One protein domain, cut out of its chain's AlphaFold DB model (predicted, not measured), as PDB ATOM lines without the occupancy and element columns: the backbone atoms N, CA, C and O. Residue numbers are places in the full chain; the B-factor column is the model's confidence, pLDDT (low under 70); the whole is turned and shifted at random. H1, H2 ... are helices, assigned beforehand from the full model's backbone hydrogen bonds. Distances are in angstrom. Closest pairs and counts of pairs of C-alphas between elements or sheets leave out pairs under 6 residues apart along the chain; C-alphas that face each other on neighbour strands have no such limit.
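AT A GLANCE: This is residues 45 to 89 of the 89 residues of an uncharacterized protein of Haemonchus contortus (UniProt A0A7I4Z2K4). One long helix, H1, makes one long side of a flat model, and the rest of the chain turns at its far end and folds back along it as a thin strip of loops and three very short helices. H4 packs on H1 at residues 49 to 56, H3 packs on it at residues 56 to 60, H2 sits in the turn, and residues 82 to 89 make a tail with no named element. The printed part has 45 residues, with four named helices in the order H1, H2, H3, H4 and no named strand, and its class is all helix. It is only just loose, close to compact, with a radius of gyration of the C-alphas of 11.4 A, and its C-alphas span 32 by 22 by 9 A.

HOW THE PARTS SIT: H1, residues 45 to 62, is the longest helix. It touches H4, residues 78 to 81, with its residues 49 to 56 alone; the closest C-alphas are those of Arg 53 and Gly 79, 4.2 A apart. H1 touches H3, residues 71 to 74, with its residues 56 to 60 alone; the closest C-alphas are those of Gly 60 and Leu 73, 5.7 A apart. H2, residues 65 to 68, is close to H1 but not clearly touching, with the C-alphas of Gly 60 and Ser 68 closest at 6.3 A. H2 and H3 are also close but not clearly touching, with the C-alphas of Ser 68 and Ser 74 closest at 5.8 A. H4 is apart from both H2 and H3. In H1 every pair of O of residue i and N of residue i+4 is within hydrogen-bond range; H2, H3 and H4 are too short for such a pair, and in each the one pair of O of residue i and N of residue i+3 is within range.

IN THESE COORDINATES: H1 has 18 residues and measures 25.7 A from C-alpha 45 at (54.730, -15.441, 16.789) to C-alpha 62 at (44.716, 6.453, 25.703). H2, H3 and H4 have four residues each and measure 4.9 A, 5.1 A and 5.3 A. H4 ends with C-alpha 81 at (49.737, -15.447, 26.825).

THE WHOLE: The two C-alphas farthest apart are those of Pro 64 and Val 89, 33.7 A. The printed part has no cut and ends at Val 89, the chain's last residue. The links from H1 to H2, from H2 to H3 and from H3 to H4 are tight. The mean pLDDT of the printed part is 76.4; residues 67 to 76 and 86 to 89 are under 70.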
ATOM      1  N   ILE A  45      55.612 -15.557  15.618       89.19
ATOM      2  CA  ILE A  45      54.730 -15.441  16.789       89.19
ATOM      3  C   ILE A  45      55.225 -14.374  17.778       89.19
ATOM      4  O   ILE A  45      54.415 -13.638  18.335       89.19
ATOM      5  N   SER A  46      56.541 -14.250  17.977       90.00
ATOM      6  CA  SER A  46      57.129 -13.240  18.868       90.00
ATOM      7  C   SER A  46      56.817 -11.805  18.440       90.00
ATOM      8  O   SER A  46      56.592 -10.958  19.298       90.00
ATOM      9  N   VAL A  47      56.758 -11.541  17.131       90.50
ATOM     10  CA  VAL A  47      56.404 -10.222  16.587       90.50
ATOM     11  C   VAL A  47      54.941  -9.920  16.887       90.50
ATOM     12  O   VAL A  47      54.634  -8.863  17.422       90.50
ATOM     13  N   ILE A  48      54.045 -10.877  16.624       88.19
ATOM     14  CA  ILE A  48      52.616 -10.732  16.944       88.19
ATOM     15  C   ILE A  48      52.415 -10.478  18.440       88.19
ATOM     16  O   ILE A  48      51.637  -9.606  18.817       88.19
ATOM     17  N   LYS A  49      53.149 -11.202  19.291       87.81
ATOM     18  CA  LYS A  49      53.100 -11.045  20.744       87.81
ATOM     19  C   LYS A  49      53.462  -9.621  21.183       87.81
ATOM     20  O   LYS A  49      52.743  -9.030  21.984       87.81
ATOM     21  N   GLU A  50      54.547  -9.069  20.648       89.69
ATOM     22  CA  GLU A  50      54.996  -7.718  20.998       89.69
ATOM     23  C   GLU A  50      54.029  -6.637  20.497       89.69
ATOM     24  O   GLU A  50      53.678  -5.727  21.246       89.69
ATOM     25  N   GLU A  51      53.521  -6.777  19.270       88.69
ATOM     26  CA  GLU A  51      52.515  -5.868  18.707       88.69
ATOM     27  C   GLU A  51      51.217  -5.870  19.530       88.69
ATOM     28  O   GLU A  51      50.653  -4.807  19.806       88.69
ATOM     29  N   LEU A  52      50.762  -7.047  19.983       86.38
ATOM     30  CA  LEU A  52      49.599  -7.176  20.866       86.38
ATOM     31  C   LEU A  52      49.836  -6.472  22.204       86.38
ATOM     32  O   LEU A  52      49.034  -5.616  22.575       86.38
ATOM     33  N   ARG A  53      50.968  -6.739  22.875       85.94
ATOM     34  CA  ARG A  53      51.336  -6.062  24.134       85.94
ATOM     35  C   ARG A  53      51.380  -4.547  23.982       85.94
ATOM     36  O   ARG A  53      50.903  -3.818  24.853       85.94
ATOM     37  N   GLY A  54      51.992  -4.066  22.902       86.62
ATOM     38  CA  GLY A  54      52.105  -2.643  22.604       86.62
ATOM     39  C   GLY A  54      50.735  -1.998  22.413       86.62
ATOM     40  O   GLY A  54      50.426  -1.001  23.071       86.62
ATOM     41  N   PHE A  55      49.894  -2.598  21.566       84.94
ATOM     42  CA  PHE A  55      48.532  -2.133  21.305       84.94
ATOM     43  C   PHE A  55      47.683  -2.091  22.574       84.94
ATOM     44  O   PHE A  55      47.016  -1.092  22.843       84.94
ATOM     45  N   GLU A  56      47.721  -3.157  23.360       81.31
ATOM     46  CA  GLU A  56      46.971  -3.300  24.598       81.31
ATOM     47  C   GLU A  56      47.347  -2.230  25.633       81.31
ATOM     48  O   GLU A  56      46.488  -1.487  26.116       81.31
ATOM     49  N   ARG A  57      48.650  -2.076  25.913       82.62
ATOM     50  CA  ARG A  57      49.166  -1.057  26.844       82.62
ATOM     51  C   ARG A  57      48.849   0.360  26.385       82.62
ATOM     52  O   ARG A  57      48.589   1.230  27.215       82.62
ATOM     53  N   TYR A  58      48.916   0.609  25.079       84.69
ATOM     54  CA  TYR A  58      48.595   1.910  24.506       84.69
ATOM     55  C   TYR A  58      47.098   2.212  24.625       84.69
ATOM     56  O   TYR A  58      46.723   3.274  25.124       84.69
ATOM     57  N   SER A  59      46.244   1.271  24.224       79.81
ATOM     58  CA  SER A  59      44.785   1.426  24.258       79.81
ATOM     59  C   SER A  59      44.280   1.636  25.684       79.81
ATOM     60  O   SER A  59      43.522   2.573  25.928       79.81
ATOM     61  N   GLY A  60      44.787   0.859  26.648       77.19
ATOM     62  CA  GLY A  60      44.437   1.011  28.062       77.19
ATOM     63  C   GLY A  60      44.809   2.377  28.660       77.19
ATOM     64  O   GLY A  60      44.158   2.829  29.598       77.19
ATOM     65  N   LYS A  61      45.822   3.066  28.112       79.75
ATOM     66  CA  LYS A  61      46.242   4.407  28.564       79.75
ATOM     67  C   LYS A  61      45.546   5.556  27.841       79.75
ATOM     68  O   LYS A  61      45.454   6.644  28.397       79.75
ATOM     69  N   THR A  62      45.150   5.357  26.586       82.94
ATOM     70  CA  THR A  62      44.716   6.453  25.703       82.94
ATOM     71  C   THR A  62      43.210   6.541  25.527       82.94
ATOM     72  O   THR A  62      42.710   7.593  25.135       82.94
ATOM     73  N   TYR A  63      42.472   5.468  25.809       81.19
ATOM     74  CA  TYR A  63      41.032   5.464  25.598       81.19
ATOM     75  C   TYR A  63      40.317   6.198  26.747       81.19
ATOM     76  O   TYR A  63      40.735   6.085  27.902       81.19
ATOM     77  N   PRO A  64      39.231   6.946  26.465       80.00
ATOM     78  CA  PRO A  64      38.442   7.622  27.498       80.00
ATOM     79  C   PRO A  64      37.917   6.637  28.546       80.00
ATOM     80  O   PRO A  64      37.612   5.496  28.201       80.00
ATOM     81  N   SER A  65      37.719   7.073  29.799       73.88
ATOM     82  CA  SER A  65      37.334   6.145  30.880       73.88
ATOM     83  C   SER A  65      36.035   5.386  30.585       73.88
ATOM     84  O   SER A  65      35.922   4.200  30.865       73.88
ATOM     85  N   ALA A  66      35.070   6.033  29.925       74.38
ATOM     86  CA  ALA A  66      33.825   5.393  29.500       74.38
ATOM     87  C   ALA A  66      34.048   4.205  28.540       74.38
ATOM     88  O   ALA A  66      33.257   3.267  28.534       74.38
ATOM     89  N   ALA A  67      35.123   4.231  27.747       68.50
ATOM     90  CA  ALA A  67      35.509   3.152  26.843       68.50
ATOM     91  C   ALA A  67      36.492   2.162  27.489       68.50
ATOM     92  O   ALA A  67      36.511   0.999  27.099       68.50
ATOM     93  N   SER A  68      37.279   2.575  28.487       64.00
ATOM     94  CA  SER A  68      38.248   1.693  29.156       64.00
ATOM     95  C   SER A  68      37.599   0.627  30.044       64.00
ATOM     96  O   SER A  68      38.248  -0.363  30.361       64.00
ATOM     97  N   HIS A  69      36.317   0.780  30.399       65.50
ATOM     98  CA  HIS A  69      35.526  -0.247  31.092       65.50
ATOM     99  C   HIS A  69      35.100  -1.422  30.197       65.50
ATOM    100  O   HIS A  69      34.536  -2.398  30.693       65.50
ATOM    101  N   LEU A  70      35.337  -1.347  28.885       66.19
ATOM    102  CA  LEU A  70      35.108  -2.480  27.997       66.19
ATOM    103  C   LEU A  70      36.097  -3.587  28.369       66.19
ATOM    104  O   LEU A  70      37.302  -3.358  28.384       66.19
ATOM    105  N   THR A  71      35.590  -4.788  28.661       60.38
ATOM    106  CA  THR A  71      36.367  -5.899  29.242       60.38
ATOM    107  C   THR A  71      37.657  -6.204  28.475       60.38
ATOM    108  O   THR A  71      38.692  -6.466  29.080       60.38
ATOM    109  N   TYR A  72      37.615  -6.092  27.145       57.59
ATOM    110  CA  TYR A  72      38.752  -6.321  26.248       57.59
ATOM    111  C   TYR A  72      39.817  -5.206  26.263       57.59
ATOM    112  O   TYR A  72      40.886  -5.374  25.689       57.59
ATOM    113  N   LEU A  73      39.532  -4.062  26.888       61.97
ATOM    114  CA  LEU A  73      40.477  -2.963  27.123       61.97
ATOM    115  C   LEU A  73      40.928  -2.892  28.586       61.97
ATOM    116  O   LEU A  73      42.018  -2.393  28.853       61.97
ATOM    117  N   SER A  74      40.111  -3.390  29.522       60.38
ATOM    118  CA  SER A  74      40.420  -3.409  30.956       60.38
ATOM    119  C   SER A  74      41.237  -4.623  31.408       60.38
ATOM    120  O   SER A  74      41.857  -4.562  32.466       60.38
ATOM    121  N   LEU A  75      41.227  -5.720  30.642       65.31
ATOM    122  CA  LEU A  75      41.986  -6.948  30.922       65.31
ATOM    123  C   LEU A  75      42.898  -7.332  29.741       65.31
ATOM    124  O   LEU A  75      42.703  -8.387  29.144       65.31
ATOM    125  N   PRO A  76      43.858  -6.483  29.339       62.25
ATOM    126  CA  PRO A  76      44.783  -6.859  28.285       62.25
ATOM    127  C   PRO A  76      45.828  -7.858  28.799       62.25
ATOM    128  O   PRO A  76      46.802  -7.465  29.443       62.25
ATOM    129  N   ASP A  77      45.634  -9.139  28.515       71.12
ATOM    130  CA  ASP A  77      46.593 -10.206  28.813       71.12
ATOM    131  C   ASP A  77      46.955 -11.050  27.580       71.12
ATOM    132  O   ASP A  77      47.848 -11.903  27.648       71.12
ATOM    133  N   VAL A  78      46.336 -10.783  26.423       81.12
ATOM    134  CA  VAL A  78      46.537 -11.589  25.214       81.12
ATOM    135  C   VAL A  78      47.973 -11.455  24.734       81.12
ATOM    136  O   VAL A  78      48.608 -12.455  24.398       81.12
ATOM    137  N   GLY A  79      48.539 -10.247  24.770       82.12
ATOM    138  CA  GLY A  79      49.951 -10.037  24.484       82.12
ATOM    139  C   GLY A  79      50.890 -10.822  25.412       82.12
ATOM    140  O   GLY A  79      52.027 -11.102  25.041       82.12
ATOM    141  N   ASP A  80      50.460 -11.229  26.604       82.75
ATOM    142  CA  ASP A  80      51.284 -12.002  27.536       82.75
ATOM    143  C   ASP A  80      51.179 -13.512  27.330       82.75
ATOM    144  O   ASP A  80      52.211 -14.199  27.382       82.75
ATOM    145  N   CYS A  81      49.990 -14.017  27.007       82.31
ATOM    146  CA  CYS A  81      49.737 -15.447  26.825       82.31
ATOM    147  C   CYS A  81      49.776 -15.933  25.367       82.31
ATOM    148  O   CYS A  81      49.835 -17.144  25.142       82.31
ATOM    149  N   TYR A  82      49.778 -15.045  24.364       83.62
ATOM    150  CA  TYR A  82      49.733 -15.449  22.954       83.62
ATOM    151  C   TYR A  82      50.891 -16.403  22.587       83.62
ATOM    152  O   TYR A  82      52.046 -16.142  22.956       83.62
ATOM    153  N   PRO A  83      50.624 -17.490  21.831       83.62
ATOM    154  CA  PRO A  83      49.336 -17.879  21.235       83.62
ATOM    155  C   PRO A  83      48.471 -18.798  22.113       83.62
ATOM    156  O   PRO A  83      47.398 -19.202  21.682       83.62
ATOM    157  N   LYS A  84      48.929 -19.151  23.318       84.06
ATOM    158  CA  LYS A  84      48.348 -20.192  24.183       84.06
ATOM    159  C   LYS A  84      47.458 -19.624  25.291       84.06
ATOM    160  O   LYS A  84      47.496 -20.065  26.436       84.06
ATOM    161  N   CYS A  85      46.685 -18.593  24.974       75.06
ATOM    162  CA  CYS A  85      45.757 -18.009  25.932       75.06
ATOM    163  C   CYS A  85      44.646 -19.014  26.263       75.06
ATOM    164  O   CYS A  85      43.937 -19.454  25.362       75.06
ATOM    165  N   GLY A  86      44.503 -19.375  27.540       68.12
ATOM    166  CA  GLY A  86      43.492 -20.332  28.002       68.12
ATOM    167  C   GLY A  86      43.969 -21.782  28.136       68.12
ATOM    168  O   GLY A  86      43.216 -22.597  28.666       68.12
ATOM    169  N   ASP A  87      45.207 -22.100  27.747       65.81
ATOM    170  CA  ASP A  87      45.844 -23.345  28.177       65.81
ATOM    171  C   ASP A  87      46.231 -23.165  29.655       65.81
ATOM    172  O   ASP A  87      47.070 -22.327  29.987       65.81
ATOM    173  N   SER A  88      45.571 -23.892  30.562       50.66
ATOM    174  CA  SER A  88      45.911 -23.887  31.990       50.66
ATOM    175  C   SER A  88      47.385 -24.261  32.180       50.66
ATOM    176  O   SER A  88      47.806 -25.311  31.690       50.66
ATOM    177  N   VAL A  89      48.141 -23.400  32.873       48.97
ATOM    178  CA  VAL A  89      49.501 -23.688  33.369       48.97
ATOM    179  C   VAL A  89      49.472 -24.885  34.311       48.97
ATOM    180  O   VAL A  89      48.553 -24.926  35.161       48.97
TER     181      VAL A  89